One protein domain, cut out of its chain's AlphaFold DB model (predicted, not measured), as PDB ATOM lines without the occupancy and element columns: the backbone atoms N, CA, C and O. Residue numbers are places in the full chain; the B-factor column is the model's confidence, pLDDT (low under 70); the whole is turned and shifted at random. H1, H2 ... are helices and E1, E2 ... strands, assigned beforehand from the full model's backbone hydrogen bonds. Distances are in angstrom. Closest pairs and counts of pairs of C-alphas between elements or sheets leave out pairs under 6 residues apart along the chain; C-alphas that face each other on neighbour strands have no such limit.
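What this domain is: This is residues 13 to 131 of the 777 residues of an uncharacterized protein of Microscilla marina ATCC 23134 (UniProt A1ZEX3). A strongly twisted sheet of five strands, E2 E1 E5 E6 E7, has two helices, H1 and H2, over one face, while the hairpin E3 E4 crosses its other face as a small second sheet. The printed part has 119 residues, with two named helices and seven named strands in the order E1 H1 E2 E3 E4 E5 E6 E7 H2; the class is mixed, helices and strands. The larger sheet is mixed and the smaller one antiparallel. The whole is compact, with a radius of gyration of the C-alphas of 13.6 A, and rounded, with spans of 37 by 32 by 31 A.

Where its parts are: E1, residues 13 to 18, begins at C-alpha 13 (-56.209, -10.158, -38.135) and is 16.5 A long. H1, residues 20 to 32, is 19.2 A long. E2 holds residues 38 to 42, E3 residues 50 to 54 and E4 residues 63 to 67. E5, residues 80 to 86, is the longest strand at 19.8 A and begins at C-alpha 80 (-53.089, -8.191, -41.726). E6 holds residues 89 to 93 and E7 residues 99 to 103. H2, residues 109 to 129, is 30.4 A long and ends at C-alpha 129 (-61.511, -0.344, -49.307).

How they stand to each other: E1 is parallel to E2, with N 16 and O 41 2.8 A apart, and to E5, with N 17 and O 83 2.8 A apart. E1, H1 and E2 make a strand-helix-strand unit, two parallel neighbour strands with a helix between, and its crossover is right-handed. E5 E6 E7 is a meander, each strand the antiparallel neighbour of the one before; N 84 and O 91 are 2.8 A apart, as are N 92 and O 101. H1 and H2 are on the same face, making two layers with this sheet. H1 has a height over the sheet of 9.3 A. H1 and H2 touch, closest at the C-alphas of Ala 29 and Gln 113, 5.8 A; their tilt of 71 degrees is only just about perpendicular. Every O i to N i+4 pair is within hydrogen-bond range in H2, and 8 of 9 in H1. In the hairpin E3 E4, N 52 and O 65 are 2.9 A apart. The two sheets form a sandwich, two sheets face to face, their strands at 87 degrees; the closest C-alphas of E4 and E7, Lys 63 and Val 99, are 7.1 A apart.

The domain as a whole: The C-alphas of Gln 87 and Leu 131, the two farthest apart, are 38.4 A apart. The printed part has no cut. The link E4 to E5, residues 68 to 79, is long. Mean pLDDT of the printed part is 81.6; 13 residues are under 70, among them residues 44 to 47 and 56 to 61.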
ATOM      1  N   ASN A  13     -57.075  -9.338 -38.979       87.25
ATOM      2  CA  ASN A  13     -56.209 -10.158 -38.135       87.25
ATOM      3  C   ASN A  13     -54.972  -9.362 -37.715       87.25
ATOM      4  O   ASN A  13     -54.229  -8.871 -38.572       87.25
ATOM      5  N   VAL A  14     -54.726  -9.287 -36.406       90.75
ATOM      6  CA  VAL A  14     -53.546  -8.636 -35.832       90.75
ATOM      7  C   VAL A  14     -52.717  -9.665 -35.068       90.75
ATOM      8  O   VAL A  14     -53.100 -10.118 -33.987       90.75
ATOM      9  N   SER A  15     -51.564 -10.033 -35.616       91.12
ATOM     10  CA  SER A  15     -50.633 -10.957 -34.966       91.12
ATOM     11  C   SER A  15     -49.818 -10.218 -33.907       91.12
ATOM     12  O   SER A  15     -49.136  -9.238 -34.201       91.12
ATOM     13  N   VAL A  16     -49.854 -10.694 -32.665       91.69
ATOM     14  CA  VAL A  16     -49.139 -10.085 -31.539       91.69
ATOM     15  C   VAL A  16     -47.844 -10.849 -31.270       91.69
ATOM     16  O   VAL A  16     -47.872 -12.069 -31.080       91.69
ATOM     17  N   TYR A  17     -46.730 -10.121 -31.226       90.56
ATOM     18  CA  TYR A  17     -45.384 -10.601 -30.904       90.56
ATOM     19  C   TYR A  17     -44.838  -9.814 -29.716       90.56
ATOM     20  O   TYR A  17     -45.145  -8.633 -29.568       90.56
ATOM     21  N   GLY A  18     -43.993 -10.424 -28.888       87.69
ATOM     22  CA  GLY A  18     -43.322  -9.717 -27.803       87.69
ATOM     23  C   GLY A  18     -43.373 -10.398 -26.447       87.69
ATOM     24  O   GLY A  18     -43.702 -11.574 -26.307       87.69
ATOM     25  N   ASN A  19     -43.010  -9.635 -25.418       86.44
ATOM     26  CA  ASN A  19     -42.967 -10.139 -24.050       86.44
ATOM     27  C   ASN A  19     -44.378 -10.304 -23.432       86.44
ATOM     28  O   ASN A  19     -45.359  -9.690 -23.856       86.44
ATOM     29  N   GLN A  20     -44.470 -11.121 -22.376       87.44
ATOM     30  CA  GLN A  20     -45.732 -11.395 -21.678       87.44
ATOM     31  C   GLN A  20     -46.374 -10.129 -21.082       87.44
ATOM     32  O   GLN A  20     -47.591  -9.997 -21.112       87.44
ATOM     33  N   ALA A  21     -45.572  -9.191 -20.571       88.69
ATOM     34  CA  ALA A  21     -46.081  -7.985 -19.920       88.69
ATOM     35  C   ALA A  21     -46.826  -7.061 -20.899       88.69
ATOM     36  O   ALA A  21     -47.868  -6.508 -20.550       88.69
ATOM     37  N   GLY A  22     -46.335  -6.929 -22.134       89.31
ATOM     38  CA  GLY A  22     -47.040  -6.213 -23.191       89.31
ATOM     39  C   GLY A  22     -48.346  -6.911 -23.575       89.31
ATOM     40  O   GLY A  22     -49.382  -6.262 -23.709       89.31
ATOM     41  N   TYR A  23     -48.337  -8.242 -23.671       89.00
ATOM     42  CA  TYR A  23     -49.558  -9.003 -23.939       89.00
ATOM     43  C   TYR A  23     -50.621  -8.815 -22.845       89.00
ATOM     44  O   TYR A  23     -51.789  -8.573 -23.153       89.00
ATOM     45  N   ASP A  24     -50.221  -8.850 -21.574       90.00
ATOM     46  CA  ASP A  24     -51.124  -8.624 -20.441       90.00
ATOM     47  C   ASP A  24     -51.719  -7.204 -20.466       90.00
ATOM     48  O   ASP A  24     -52.903  -7.013 -20.172       90.00
ATOM     49  N   ALA A  25     -50.925  -6.203 -20.865       90.31
ATOM     50  CA  ALA A  25     -51.395  -4.829 -21.032       90.31
ATOM     51  C   ALA A  25     -52.456  -4.709 -22.144       90.31
ATOM     52  O   ALA A  25     -53.485  -4.062 -21.932       90.31
ATOM     53  N   LEU A  26     -52.258  -5.384 -23.285       89.69
ATOM     54  CA  LEU A  26     -53.243  -5.442 -24.375       89.69
ATOM     55  C   LEU A  26     -54.535  -6.130 -23.939       89.69
ATOM     56  O   LEU A  26     -55.616  -5.583 -24.147       89.69
ATOM     57  N   GLN A  27     -54.441  -7.294 -23.286       88.12
ATOM     58  CA  GLN A  27     -55.621  -8.000 -22.780       88.12
ATOM     59  C   GLN A  27     -56.424  -7.132 -21.808       88.12
ATOM     60  O   GLN A  27     -57.648  -7.055 -21.905       88.12
ATOM     61  N   LYS A  28     -55.740  -6.433 -20.896       89.31
ATOM     62  CA  LYS A  28     -56.386  -5.517 -19.953       89.31
ATOM     63  C   LYS A  28     -57.080  -4.355 -20.665       89.31
ATOM     64  O   LYS A  28     -58.194  -4.006 -20.280       89.31
ATOM     65  N   ALA A  29     -56.455  -3.769 -21.687       88.06
ATOM     66  CA  ALA A  29     -57.058  -2.692 -22.469       88.06
ATOM     67  C   ALA A  29     -58.288  -3.176 -23.262       88.06
ATOM     68  O   ALA A  29     -59.321  -2.507 -23.238       88.06
ATOM     69  N   MET A  30     -58.227  -4.374 -23.856       85.19
ATOM     70  CA  MET A  30     -59.336  -5.000 -24.594       85.19
ATOM     71  C   MET A  30     -60.581  -5.249 -23.731       85.19
ATOM     72  O   MET A  30     -61.698  -5.136 -24.226       85.19
ATOM     73  N   LEU A  31     -60.432  -5.522 -22.426       84.69
ATOM     74  CA  LEU A  31     -61.585  -5.645 -21.514       84.69
ATOM     75  C   LEU A  31     -62.416  -4.356 -21.437       84.69
ATOM     76  O   LEU A  31     -63.615  -4.408 -21.171       84.69
ATOM     77  N   THR A  32     -61.770  -3.208 -21.651       81.38
ATOM     78  CA  THR A  32     -62.392  -1.877 -21.619       81.38
ATOM     79  C   THR A  32     -62.655  -1.288 -23.006       81.38
ATOM     80  O   THR A  32     -63.394  -0.314 -23.107       81.38
ATOM     81  N   HIS A  33     -62.083  -1.875 -24.060       80.25
ATOM     82  CA  HIS A  33     -62.188  -1.442 -25.456       80.25
ATOM     83  C   HIS A  33     -62.745  -2.591 -26.302       80.25
ATOM     84  O   HIS A  33     -62.002  -3.338 -26.936       80.25
ATOM     85  N   GLN A  34     -64.064  -2.785 -26.252       72.69
ATOM     86  CA  GLN A  34     -64.726  -3.824 -27.041       72.69
ATOM     87  C   GLN A  34     -64.863  -3.363 -28.495       72.69
ATOM     88  O   GLN A  34     -65.678  -2.491 -28.787       72.69
ATOM     89  N   SER A  35     -64.092  -3.972 -29.396       76.19
ATOM     90  CA  SER A  35     -64.218  -3.784 -30.844       76.19
ATOM     91  C   SER A  35     -64.580  -5.100 -31.530       76.19
ATOM     92  O   SER A  35     -64.070  -6.159 -31.171       76.19
ATOM     93  N   ALA A  36     -65.468  -5.025 -32.522       68.56
ATOM     94  CA  ALA A  36     -65.789  -6.135 -33.420       68.56
ATOM     95  C   ALA A  36     -64.965  -6.095 -34.722       68.56
ATOM     96  O   ALA A  36     -65.197  -6.906 -35.616       68.56
ATOM     97  N   HIS A  37     -64.057  -5.124 -34.862       79.81
ATOM     98  CA  HIS A  37     -63.403  -4.801 -36.128       79.81
ATOM     99  C   HIS A  37     -62.021  -5.438 -36.302       79.81
ATOM    100  O   HIS A  37     -61.542  -5.521 -37.432       79.81
ATOM    101  N   PHE A  38     -61.408  -5.925 -35.224       84.81
ATOM    102  CA  PHE A  38     -60.121  -6.609 -35.270       84.81
ATOM    103  C   PHE A  38     -60.031  -7.731 -34.231       84.81
ATOM    104  O   PHE A  38     -60.669  -7.684 -33.177       84.81
ATOM    105  N   GLU A  39     -59.187  -8.724 -34.507       86.62
ATOM    106  CA  GLU A  39     -58.860  -9.812 -33.586       86.62
ATOM    107  C   GLU A  39     -57.356  -9.836 -33.292       86.62
ATOM    108  O   GLU A  39     -56.527  -9.821 -34.202       86.62
ATOM    109  N   LEU A  40     -57.003  -9.887 -32.003       88.38
ATOM    110  CA  LEU A  40     -55.617 -10.013 -31.554       88.38
ATOM    111  C   LEU A  40     -55.248 -11.493 -31.400       88.38
ATOM    112  O   LEU A  40     -55.693 -12.160 -30.462       88.38
ATOM    113  N   VAL A  41     -54.377 -11.993 -32.272       87.88
ATOM    114  CA  VAL A  41     -53.902 -13.379 -32.248       87.88
ATOM    115  C   VAL A  41     -52.473 -13.412 -31.727       87.88
ATOM    116  O   VAL A  41     -51.550 -12.899 -32.352       87.88
ATOM    117  N   ARG A  42     -52.259 -14.027 -30.562       86.06
ATOM    118  CA  ARG A  42     -50.913 -14.180 -29.993       86.06
ATOM    119  C   ARG A  42     -50.115 -15.229 -30.768       86.06
ATOM    120  O   ARG A  42     -50.551 -16.375 -30.864       86.06
ATOM    121  N   SER A  43     -48.919 -14.872 -31.226       78.44
ATOM    122  CA  SER A  43     -48.095 -15.718 -32.107       78.44
ATOM    123  C   SER A  43     -47.224 -16.756 -31.375       78.44
ATOM    124  O   SER A  43     -46.359 -17.395 -31.966       78.44
ATOM    125  N   ASP A  44     -47.459 -16.992 -30.085       62.88
ATOM    126  CA  ASP A  44     -46.474 -17.622 -29.192       62.88
ATOM    127  C   ASP A  44     -46.546 -19.151 -29.107       62.88
ATOM    128  O   ASP A  44     -45.937 -19.741 -28.214       62.88
ATOM    129  N   LYS A  45     -47.301 -19.834 -29.974       52.19
ATOM    130  CA  LYS A  45     -47.573 -21.259 -29.731       52.19
ATOM    131  C   LYS A  45     -46.664 -22.272 -30.418       52.19
ATOM    132  O   LYS A  45     -46.587 -23.356 -29.862       52.19
ATOM    133  N   ASN A  46     -45.935 -21.980 -31.506       46.53
ATOM    134  CA  ASN A  46     -45.144 -23.041 -32.174       46.53
ATOM    135  C   ASN A  46     -43.805 -22.645 -32.836       46.53
ATOM    136  O   ASN A  46     -42.978 -23.527 -33.071       46.53
ATOM    137  N   GLU A  47     -43.517 -21.368 -33.099       54.66
ATOM    138  CA  GLU A  47     -42.356 -20.980 -33.917       54.66
ATOM    139  C   GLU A  47     -41.623 -19.803 -33.265       54.66
ATOM    140  O   GLU A  47     -42.031 -18.657 -33.378       54.66
ATOM    141  N   GLY A  48     -40.575 -20.090 -32.483       71.75
ATOM    142  CA  GLY A  48     -39.718 -19.058 -31.885       71.75
ATOM    143  C   GLY A  48     -39.306 -17.975 -32.892       71.75
ATOM    144  O   GLY A  48     -38.996 -18.282 -34.039       71.75
ATOM    145  N   TYR A  49     -39.302 -16.725 -32.443       84.50
ATOM    146  CA  TYR A  49     -39.028 -15.541 -33.255       84.50
ATOM    147  C   TYR A  49     -38.031 -14.619 -32.541       84.50
ATOM    148  O   TYR A  49     -37.841 -14.720 -31.326       84.50
ATOM    149  N   ALA A  50     -37.405 -13.711 -33.287       85.62
ATOM    150  CA  ALA A  50     -36.552 -12.651 -32.758       85.62
ATOM    151  C   ALA A  50     -37.107 -11.276 -33.148       85.62
ATOM    152  O   ALA A  50     -37.530 -11.074 -34.281       85.62
ATOM    153  N   ILE A  51     -37.092 -10.326 -32.213       87.94
ATOM    154  CA  ILE A  51     -37.461  -8.932 -32.476       87.94
ATOM    155  C   ILE A  51     -36.174  -8.115 -32.558       87.94
ATOM    156  O   ILE A  51     -35.350  -8.157 -31.644       87.94
ATOM    157  N   GLN A  52     -36.008  -7.375 -33.648       86.12
ATOM    158  CA  GLN A  52     -34.930  -6.406 -33.818       86.12
ATOM    159  C   GLN A  52     -35.525  -5.009 -33.916       86.12
ATOM    160  O   GLN A  52     -36.450  -4.781 -34.696       86.12
ATOM    161  N   ILE A  53     -34.987  -4.079 -33.126       82.75
ATOM    162  CA  ILE A  53     -35.405  -2.680 -33.147       82.75
ATOM    163  C   ILE A  53     -34.184  -1.795 -33.358       82.75
ATOM    164  O   ILE A  53     -33.221  -1.870 -32.594       82.75
ATOM    165  N   ALA A  54     -34.234  -0.945 -34.379       74.69
ATOM    166  CA  ALA A  54     -33.254   0.111 -34.602       74.69
ATOM    167  C   ALA A  54     -33.896   1.479 -34.351       74.69
ATOM    168  O   ALA A  54     -35.084   1.673 -34.598       74.69
ATOM    169  N   HIS A  55     -33.102   2.423 -33.841       73.31
ATOM    170  CA  HIS A  55     -33.534   3.786 -33.503       73.31
ATOM    171  C   HIS A  55     -34.773   3.899 -32.575       73.31
ATOM    172  O   HIS A  55     -35.564   4.820 -32.757       73.31
ATOM    173  N   PRO A  56     -34.925   3.066 -31.518       65.50
ATOM    174  CA  PRO A  56     -36.142   2.979 -30.680       65.50
ATOM    175  C   PRO A  56     -36.551   4.275 -29.951       65.50
ATOM    176  O   PRO A  56     -37.583   4.333 -29.281       65.50
ATOM    177  N   HIS A  57     -35.716   5.311 -30.002       59.66
ATOM    178  CA  HIS A  57     -35.911   6.566 -29.278       59.66
ATOM    179  C   HIS A  57     -36.154   7.766 -30.190       59.66
ATOM    180  O   HIS A  57     -36.475   8.839 -29.677       59.66
ATOM    181  N   ILE A  58     -36.029   7.588 -31.506       65.94
ATOM    182  CA  ILE A  58     -36.187   8.658 -32.481       65.94
ATOM    183  C   ILE A  58     -37.605   8.563 -33.055       65.94
ATOM    184  O   ILE A  58     -37.967   7.591 -33.713       65.94
ATOM    185  N   GLN A  59     -38.424   9.568 -32.750       65.44
ATOM    186  CA  GLN A  59     -39.791   9.701 -33.255       65.44
ATOM    187  C   GLN A  59     -39.767   9.695 -34.792       65.44
ATOM    188  O   GLN A  59     -38.932  10.392 -35.354       65.44
ATOM    189  N   TYR A  60     -40.623   8.897 -35.442       65.69
ATOM    190  CA  TYR A  60     -40.661   8.641 -36.899       65.69
ATOM    191  C   TYR A  60     -39.571   7.738 -37.496       65.69
ATOM    192  O   TYR A  60     -39.742   7.270 -38.617       65.69
ATOM    193  N   PHE A  61     -38.491   7.420 -36.773       61.19
ATOM    194  CA  PHE A  61     -37.362   6.654 -37.337       61.19
ATOM    195  C   PHE A  61     -37.184   5.253 -36.739       61.19
ATOM    196  O   PHE A  61     -36.248   4.538 -37.102       61.19
ATOM    197  N   SER A  62     -38.062   4.839 -35.823       70.12
ATOM    198  CA  SER A  62     -38.030   3.487 -35.264       70.12
ATOM    199  C   SER A  62     -38.227   2.438 -36.360       70.12
ATOM    200  O   SER A  62     -39.245   2.427 -37.047       70.12
ATOM    201  N   LYS A  63     -37.284   1.502 -36.477       73.88
ATOM    202  CA  LYS A  63     -37.409   0.317 -37.334       73.88
ATOM    203  C   LYS A  63     -37.666  -0.890 -36.458       73.88
ATOM    204  O   LYS A  63     -36.883  -1.149 -35.551       73.88
ATOM    205  N   VAL A  64     -38.714  -1.645 -36.759       82.62
ATOM    206  CA  VAL A  64     -39.058  -2.871 -36.040       82.62
ATOM    207  C   VAL A  64     -39.105  -4.016 -37.038       82.62
ATOM    208  O   VAL A  64     -39.657  -3.887 -38.125       82.62
ATOM    209  N   SER A  65     -38.483  -5.135 -36.694       83.94
ATOM    210  CA  SER A  65     -38.458  -6.327 -37.533       83.94
ATOM    211  C   SER A  65     -38.701  -7.555 -36.674       83.94
ATOM    212  O   SER A  65     -38.081  -7.718 -35.623       83.94
ATOM    213  N   VAL A  66     -39.612  -8.411 -37.128       85.31
ATOM    214  CA  VAL A  66     -39.877  -9.713 -36.517       85.31
ATOM    215  C   VAL A  66     -39.263 -10.767 -37.426       85.31
ATOM    216  O   VAL A  66     -39.579 -10.812 -38.609       85.31
ATOM    217  N   LEU A  67     -38.358 -11.582 -36.896       83.00
ATOM    218  CA  LEU A  67     -37.639 -12.610 -37.640       83.00
ATOM    219  C   LEU A  67     -38.056 -14.001 -37.166       83.00
ATOM    220  O   LEU A  67     -38.235 -14.210 -35.965       83.00
ATOM    221  N   ASP A  68     -38.175 -14.955 -38.083       81.69
ATOM    222  CA  ASP A  68     -38.368 -16.368 -37.746       81.69
ATOM    223  C   ASP A  68     -37.072 -17.015 -37.199       81.69
ATOM    224  O   ASP A  68     -36.012 -16.385 -37.126       81.69
ATOM    225  N   LYS A  69     -37.121 -18.302 -36.816       77.88
ATOM    226  CA  LYS A  69     -35.931 -19.039 -36.330       77.88
ATOM    227  C   LYS A  69     -34.785 -19.121 -37.342       77.88
ATOM    228  O   LYS A  69     -33.647 -19.331 -36.931       77.88
ATOM    229  N   ALA A  70     -35.089 -19.048 -38.633       71.25
ATOM    230  CA  ALA A  70     -34.106 -19.091 -39.709       71.25
ATOM    231  C   ALA A  70     -33.543 -17.695 -40.033       71.25
ATOM    232  O   ALA A  70     -32.651 -17.588 -40.868       71.25
ATOM    233  N   GLY A  71     -34.011 -16.648 -39.344       71.25
ATOM    234  CA  GLY A  71     -33.586 -15.268 -39.547       71.25
ATOM    235  C   GLY A  71     -34.332 -14.548 -40.671       71.25
ATOM    236  O   GLY A  71     -33.951 -13.428 -41.004       71.25
ATOM    237  N   ASN A  72     -35.386 -15.140 -41.242       71.81
ATOM    238  CA  ASN A  72     -36.164 -14.496 -42.300       71.81
ATOM    239  C   ASN A  72     -37.150 -13.488 -41.709       71.81
ATOM    240  O   ASN A  72     -37.752 -13.738 -40.663       71.81
ATOM    241  N   LEU A  73     -37.372 -12.382 -42.417       76.12
ATOM    242  CA  LEU A  73     -38.342 -11.365 -42.027       76.12
ATOM    243  C   LEU A  73     -39.779 -11.897 -42.135       76.12
ATOM    244  O   LEU A  73     -40.256 -12.239 -43.218       76.12
ATOM    245  N   LEU A  74     -40.491 -11.910 -41.010       78.62
ATOM    246  CA  LEU A  74     -41.919 -12.190 -40.950       78.62
ATOM    247  C   LEU A  74     -42.687 -10.944 -41.383       78.62
ATOM    248  O   LEU A  74     -42.786  -9.961 -40.650       78.62
ATOM    249  N   THR A  75     -43.228 -10.999 -42.595       74.25
ATOM    250  CA  THR A  75     -44.009  -9.912 -43.190       74.25
ATOM    251  C   THR A  75     -45.495 -10.231 -43.073       74.25
ATOM    252  O   THR A  75     -45.879 -11.361 -43.403       74.25
ATOM    253  N   PRO A  76     -46.338  -9.299 -42.585       75.19
ATOM    254  CA  PRO A  76     -47.773  -9.533 -42.566       75.19
ATOM    255  C   PRO A  76     -48.289  -9.732 -43.993       75.19
ATOM    256  O   PRO A  76     -47.776  -9.160 -44.952       75.19
ATOM    257  N   LYS A  77     -49.327 -10.552 -44.149       74.62
ATOM    258  CA  LYS A  77     -50.046 -10.647 -45.427       74.62
ATOM    259  C   LYS A  77     -50.851  -9.365 -45.647       74.62
ATOM    260  O   LYS A  77     -51.262  -8.733 -44.676       74.62
ATOM    261  N   ALA A  78     -51.158  -9.031 -46.898       67.00
ATOM    262  CA  ALA A  78     -52.013  -7.890 -47.216       67.00
ATOM    263  C   ALA A  78     -53.336  -7.904 -46.417       67.00
ATOM    264  O   ALA A  78     -54.081  -8.886 -46.458       67.00
ATOM    265  N   GLY A  79     -53.639  -6.801 -45.721       72.94
ATOM    266  CA  GLY A  79     -54.809  -6.682 -44.836       72.94
ATOM    267  C   GLY A  79     -54.655  -7.363 -43.468       72.94
ATOM    268  O   GLY A  79     -55.649  -7.583 -42.775       72.94
ATOM    269  N   THR A  80     -53.431  -7.727 -43.078       84.44
ATOM    270  CA  THR A  80     -53.089  -8.191 -41.726       84.44
ATOM    271  C   THR A  80     -51.989  -7.316 -41.144       84.44
ATOM    272  O   THR A  80     -51.196  -6.741 -41.883       84.44
ATOM    273  N   TYR A  81     -51.939  -7.227 -39.818       90.50
ATOM    274  CA  TYR A  81     -51.069  -6.287 -39.113       90.50
ATOM    275  C   TYR A  81     -50.295  -7.007 -38.018       90.50
ATOM    276  O   TYR A  81     -50.775  -7.993 -37.453       90.50
ATOM    277  N   HIS A  82     -49.100  -6.525 -37.689       91.81
ATOM    278  CA  HIS A  82     -48.340  -7.030 -36.547       91.81
ATOM    279  C   HIS A  82     -48.325  -6.000 -35.424       91.81
ATOM    280  O   HIS A  82     -48.055  -4.827 -35.654       91.81
ATOM    281  N   LEU A  83     -48.549  -6.444 -34.193       92.62
ATOM    282  CA  LEU A  83     -48.322  -5.636 -33.001       92.62
ATOM    283  C   LEU A  83     -47.135  -6.221 -32.243       92.62
ATOM    284  O   LEU A  83     -47.176  -7.364 -31.789       92.62
ATOM    285  N   VAL A  84     -46.066  -5.441 -32.123       92.31
ATOM    286  CA  VAL A  84     -44.801  -5.867 -31.524       92.31
ATOM    287  C   VAL A  84     -44.603  -5.162 -30.191       92.31
ATOM    288  O   VAL A  84     -44.442  -3.944 -30.152       92.31
ATOM    289  N   ALA A  85     -44.600  -5.923 -29.101       90.12
ATOM    290  CA  ALA A  85     -44.297  -5.447 -27.759       90.12
ATOM    291  C   ALA A  85     -42.838  -5.757 -27.382       90.12
ATOM    292  O   ALA A  85     -42.445  -6.914 -27.227       90.12
ATOM    293  N   ASP A  86     -42.040  -4.718 -27.168       84.56
ATOM    294  CA  ASP A  86     -40.675  -4.817 -26.641       84.56
ATOM    295  C   ASP A  86     -40.609  -4.221 -25.234       84.56
ATOM    296  O   ASP A  86     -41.469  -3.424 -24.909       84.56
ATOM    297  N   GLN A  87     -39.623  -4.588 -24.407       81.69
ATOM    298  CA  GLN A  87     -39.363  -4.169 -23.011       81.69
ATOM    299  C   GLN A  87     -40.392  -3.271 -22.295       81.69
ATOM    300  O   GLN A  87     -40.855  -3.647 -21.221       81.69
ATOM    301  N   GLN A  88     -40.681  -2.069 -22.811       85.56
ATOM    302  CA  GLN A  88     -41.769  -1.198 -22.348       85.56
ATOM    303  C   GLN A  88     -42.619  -0.587 -23.480       85.56
ATOM    304  O   GLN A  88     -43.602   0.083 -23.190       85.56
ATOM    305  N   SER A  89     -42.280  -0.785 -24.752       89.38
ATOM    306  CA  SER A  89     -42.884  -0.100 -25.904       89.38
ATOM    307  C   SER A  89     -43.740  -1.044 -26.753       89.38
ATOM    308  O   SER A  89     -43.556  -2.260 -26.719       89.38
ATOM    309  N   MET A  90     -44.673  -0.495 -27.530       92.00
ATOM    310  CA  MET A  90     -45.427  -1.247 -28.540       92.00
ATOM    311  C   MET A  90     -45.403  -0.531 -29.879       92.00
ATOM    312  O   MET A  90     -45.466   0.697 -29.922       92.00
ATOM    313  N   TYR A  91     -45.364  -1.311 -30.952       91.62
ATOM    314  CA  TYR A  91     -45.341  -0.827 -32.327       91.62
ATOM    315  C   TYR A  91     -46.366  -1.589 -33.158       91.62
ATOM    316  O   TYR A  91     -46.431  -2.815 -33.084       91.62
ATOM    317  N   LEU A  92     -47.148  -0.862 -33.947       91.38
ATOM    318  CA  LEU A  92     -48.078  -1.406 -34.924       91.38
ATOM    319  C   LEU A  92     -47.438  -1.351 -36.310       91.38
ATOM    320  O   LEU A  92     -47.009  -0.280 -36.739       91.38
ATOM    321  N   LEU A  93     -47.379  -2.492 -36.989       88.25
ATOM    322  CA  LEU A  93     -46.784  -2.659 -38.310       88.25
ATOM    323  C   LEU A  93     -47.847  -3.075 -39.332       88.25
ATOM    324  O   LEU A  93     -48.673  -3.941 -39.030       88.25
ATOM    325  N   ASP A  94     -47.798  -2.485 -40.524       82.38
ATOM    326  CA  ASP A  94     -48.640  -2.853 -41.676       82.38
ATOM    327  C   ASP A  94     -48.024  -3.975 -42.534       82.38
ATOM    328  O   ASP A  94     -46.938  -4.470 -42.225       82.38
ATOM    329  N   GLU A  95     -48.690  -4.377 -43.624       75.25
ATOM    330  CA  GLU A  95     -48.217  -5.418 -44.555       75.25
ATOM    331  C   GLU A  95     -46.853  -5.126 -45.178       75.25
ATOM    332  O   GLU A  95     -46.158  -6.035 -45.625       75.25
ATOM    333  N   ASN A  96     -46.435  -3.865 -45.163       67.88
ATOM    334  CA  ASN A  96     -45.125  -3.468 -45.615       67.88
ATOM    335  C   ASN A  96     -44.113  -3.510 -44.472       67.88
ATOM    336  O   ASN A  96     -43.003  -3.071 -44.697       67.88
ATOM    337  N   ASN A  97     -44.410  -3.988 -43.260       73.25
ATOM    338  CA  ASN A  97     -43.559  -3.831 -42.067       73.25
ATOM    339  C   ASN A  97     -43.214  -2.358 -41.753       73.25
ATOM    340  O   ASN A  97     -42.186  -2.066 -41.133       73.25
ATOM    341  N   ARG A  98     -44.027  -1.399 -42.212       77.06
ATOM    342  CA  ARG A  98     -43.872   0.014 -41.854       77.06
ATOM    343  C   ARG A  98     -44.489   0.225 -40.477       77.06
ATOM    344  O   ARG A  98     -45.572  -0.285 -40.201       77.06
ATOM    345  N   VAL A  99     -43.804   0.971 -39.609       83.25
ATOM    346  CA  VAL A  99     -44.385   1.388 -38.327       83.25
ATOM    347  C   VAL A  99     -45.503   2.375 -38.632       83.25
ATOM    348  O   VAL A  99     -45.240   3.485 -39.073       83.25
ATOM    349  N   VAL A 100     -46.747   1.961 -38.407       84.12
ATOM    350  CA  VAL A 100     -47.919   2.831 -38.533       84.12
ATOM    351  C   VAL A 100     -47.956   3.778 -37.344       84.12
ATOM    352  O   VAL A 100     -47.985   4.987 -37.516       84.12
ATOM    353  N   GLN A 101     -47.890   3.228 -36.133       87.81
ATOM    354  CA  GLN A 101     -47.947   3.967 -34.874       87.81
ATOM    355  C   GLN A 101     -47.193   3.204 -33.782       87.81
ATOM    356  O   GLN A 101     -47.108   1.973 -33.811       87.81
ATOM    357  N   GLY A 102     -46.675   3.915 -32.784       88.75
ATOM    358  CA  GLY A 102     -46.035   3.305 -31.620       88.75
ATOM    359  C   GLY A 102     -46.260   4.068 -30.320       88.75
ATOM    360  O   GLY A 102     -46.620   5.246 -30.313       88.75
ATOM    361  N   ILE A 103     -46.018   3.392 -29.198       89.00
ATOM    362  CA  ILE A 103     -46.064   3.952 -27.841       89.00
ATOM    363  C   ILE A 103     -44.792   3.564 -27.086       89.00
ATOM    364  O   ILE A 103     -44.345   2.419 -27.164       89.00
ATOM    365  N   LYS A 104     -44.196   4.496 -26.330       83.94
ATOM    366  CA  LYS A 104     -42.968   4.208 -25.566       83.94
ATOM    367  C   LYS A 104     -43.225   3.444 -24.264       83.94
ATOM    368  O   LYS A 104     -42.295   2.801 -23.781       83.94
ATOM    369  N   SER A 105     -44.441   3.504 -23.706       84.94
ATOM    370  CA  SER A 105     -44.784   2.841 -22.440       84.94
ATOM    371  C   SER A 105     -46.169   2.185 -22.453       84.94
ATOM    372  O   SER A 105     -47.181   2.848 -22.242       84.94
ATOM    373  N   TYR A 106     -46.226   0.860 -22.598       84.88
ATOM    374  CA  TYR A 106     -47.469   0.092 -22.457       84.88
ATOM    375  C   TYR A 106     -47.954  -0.056 -21.003       84.88
ATOM    376  O   TYR A 106     -48.988  -0.675 -20.754       84.88
ATOM    377  N   TYR A 107     -47.228   0.494 -20.022       82.19
ATOM    378  CA  TYR A 107     -47.713   0.594 -18.639       82.19
ATOM    379  C   TYR A 107     -48.778   1.686 -18.470       82.19
ATOM    380  O   TYR A 107     -49.544   1.650 -17.506       82.19
ATOM    381  N   ASP A 108     -48.848   2.638 -19.404       84.12
ATOM    382  CA  ASP A 108     -49.926   3.616 -19.478       84.12
ATOM    383  C   ASP A 108     -51.108   3.019 -20.256       84.12
ATOM    384  O   ASP A 108     -51.088   2.911 -21.484       84.12
ATOM    385  N   SER A 109     -52.164   2.635 -19.535       81.25
ATOM    386  CA  SER A 109     -53.350   2.019 -20.140       81.25
ATOM    387  C   SER A 109     -54.031   2.909 -21.178       81.25
ATOM    388  O   SER A 109     -54.649   2.385 -22.101       81.25
ATOM    389  N   ASN A 110     -53.915   4.234 -21.059       82.25
ATOM    390  CA  ASN A 110     -54.536   5.154 -22.007       82.25
ATOM    391  C   ASN A 110     -53.779   5.173 -23.346       82.25
ATOM    392  O   ASN A 110     -54.404   5.285 -24.396       82.25
ATOM    393  N   GLN A 111     -52.450   5.009 -23.329       84.81
ATOM    394  CA  GLN A 111     -51.652   4.873 -24.555       84.81
ATOM    395  C   GLN A 111     -51.981   3.572 -25.292       84.81
ATOM    396  O   GLN A 111     -52.161   3.581 -26.508       84.81
ATOM    397  N   VAL A 112     -52.128   2.465 -24.554       87.62
ATOM    398  CA  VAL A 112     -52.536   1.175 -25.138       87.62
ATOM    399  C   VAL A 112     -53.940   1.275 -25.740       87.62
ATOM    400  O   VAL A 112     -54.146   0.836 -26.867       87.62
ATOM    401  N   GLN A 113     -54.896   1.907 -25.048       85.12
ATOM    402  CA  GLN A 113     -56.234   2.159 -25.600       85.12
ATOM    403  C   GLN A 113     -56.195   3.033 -26.859       85.12
ATOM    404  O   GLN A 113     -56.904   2.746 -27.817       85.12
ATOM    405  N   GLY A 114     -55.356   4.072 -26.894       84.25
ATOM    406  CA  GLY A 114     -55.187   4.892 -28.093       84.25
ATOM    407  C   GLY A 114     -54.664   4.086 -29.287       84.25
ATOM    408  O   GLY A 114     -55.173   4.246 -30.391       84.25
ATOM    409  N   LEU A 115     -53.738   3.145 -29.069       87.19
ATOM    410  CA  LEU A 115     -53.275   2.231 -30.121       87.19
ATOM    411  C   LEU A 115     -54.390   1.285 -30.616       87.19
ATOM    412  O   LEU A 115     -54.470   1.007 -31.810       87.19
ATOM    413  N   LEU A 116     -55.290   0.832 -29.734       88.25
ATOM    414  CA  LEU A 116     -56.467   0.041 -30.132       88.25
ATOM    415  C   LEU A 116     -57.481   0.868 -30.947       88.25
ATOM    416  O   LEU A 116     -58.053   0.353 -31.903       88.25
ATOM    417  N   LYS A 117     -57.661   2.158 -30.635       86.19
ATOM    418  CA  LYS A 117     -58.480   3.070 -31.458       86.19
ATOM    419  C   LYS A 117     -57.896   3.267 -32.859       86.19
ATOM    420  O   LYS A 117     -58.639   3.353 -33.832       86.19
ATOM    421  N   ILE A 118     -56.569   3.305 -32.979       86.81
ATOM    422  CA  ILE A 118     -55.893   3.335 -34.282       86.81
ATOM    423  C   ILE A 118     -56.198   2.065 -35.090       86.81
ATOM    424  O   ILE A 118     -56.497   2.161 -36.277       86.81
ATOM    425  N   LEU A 119     -56.204   0.890 -34.454       88.56
ATOM    426  CA  LEU A 119     -56.622  -0.352 -35.113       88.56
ATOM    427  C   LEU A 119     -58.079  -0.308 -35.593       88.56
ATOM    428  O   LEU A 119     -58.365  -0.821 -36.673       88.56
ATOM    429  N   ASP A 120     -58.994   0.330 -34.857       86.00
ATOM    430  CA  ASP A 120     -60.366   0.547 -35.340       86.00
ATOM    431  C   ASP A 120     -60.398   1.414 -36.603       86.00
ATOM    432  O   ASP A 120     -61.105   1.081 -37.552       86.00
ATOM    433  N   ASN A 121     -59.611   2.490 -36.645       85.69
ATOM    434  CA  ASN A 121     -59.517   3.375 -37.808       85.69
ATOM    435  C   ASN A 121     -58.952   2.648 -39.039       85.69
ATOM    436  O   ASN A 121     -59.484   2.770 -40.143       85.69
ATOM    437  N   ILE A 122     -57.915   1.832 -38.846       88.31
ATOM    438  CA  ILE A 122     -57.359   0.970 -39.898       88.31
ATOM    439  C   ILE A 122     -58.416  -0.029 -40.379       88.31
ATOM    440  O   ILE A 122     -58.619  -0.200 -41.579       88.31
ATOM    441  N   SER A 123     -59.146  -0.652 -39.452       86.00
ATOM    442  CA  SER A 123     -60.203  -1.610 -39.789       86.00
ATOM    443  C   SER A 123     -61.339  -0.959 -40.582       86.00
ATOM    444  O   SER A 123     -61.858  -1.562 -41.521       86.00
ATOM    445  N   LYS A 124     -61.727   0.274 -40.229       83.62
ATOM    446  CA  LYS A 124     -62.705   1.071 -40.983       83.62
ATOM    447  C   LYS A 124     -62.204   1.350 -42.395       83.62
ATOM    448  O   LYS A 124     -62.930   1.089 -43.351       83.62
ATOM    449  N   TRP A 125     -60.964   1.810 -42.533       87.81
ATOM    450  CA  TRP A 125     -60.346   2.056 -43.834       87.81
ATOM    451  C   TRP A 125     -60.338   0.789 -44.706       87.81
ATOM    452  O   TRP A 125     -60.770   0.824 -45.857       87.81
ATOM    453  N   GLU A 126     -59.970  -0.362 -44.137       86.19
ATOM    454  CA  GLU A 126     -59.997  -1.664 -44.822       86.19
ATOM    455  C   GLU A 126     -61.405  -2.084 -45.262       86.19
ATOM    456  O   GLU A 126     -61.597  -2.603 -46.366       86.19
ATOM    457  N   GLN A 127     -62.417  -1.827 -44.430       83.50
ATOM    458  CA  GLN A 127     -63.816  -2.085 -44.770       83.50
ATOM    459  C   GLN A 127     -64.300  -1.182 -45.907       83.50
ATOM    460  O   GLN A 127     -64.963  -1.675 -46.822       83.50
ATOM    461  N   VAL A 128     -63.950   0.110 -45.894       84.81
ATOM    462  CA  VAL A 128     -64.283   1.034 -46.989       84.81
ATOM    463  C   VAL A 128     -63.556   0.617 -48.264       84.81
ATOM    464  O   VAL A 128     -64.185   0.553 -49.319       84.81
ATOM    465  N   ARG A 129     -62.279   0.218 -48.183       85.12
ATOM    466  CA  ARG A 129     -61.511  -0.344 -49.307       85.12
ATOM    467  C   ARG A 129     -62.179  -1.584 -49.900       85.12
ATOM    468  O   ARG A 129     -62.283  -1.704 -51.122       85.12
ATOM    469  N   GLY A 130     -62.673  -2.485 -49.053       81.56
ATOM    470  CA  GLY A 130     -63.383  -3.708 -49.440       81.56
ATOM    471  C   GLY A 130     -64.873  -3.532 -49.755       81.56
ATOM    472  O   GLY A 130     -65.541  -4.525 -50.058       81.56
ATOM    473  N   LEU A 131     -65.410  -2.308 -49.678       82.25
ATOM    474  CA  LEU A 131     -66.840  -2.036 -49.800       82.25
ATOM    475  C   LEU A 131     -67.370  -2.457 -51.176       82.25
ATOM    476  O   LEU A 131     -66.953  -1.924 -52.210       82.25
TER     477      LEU A 131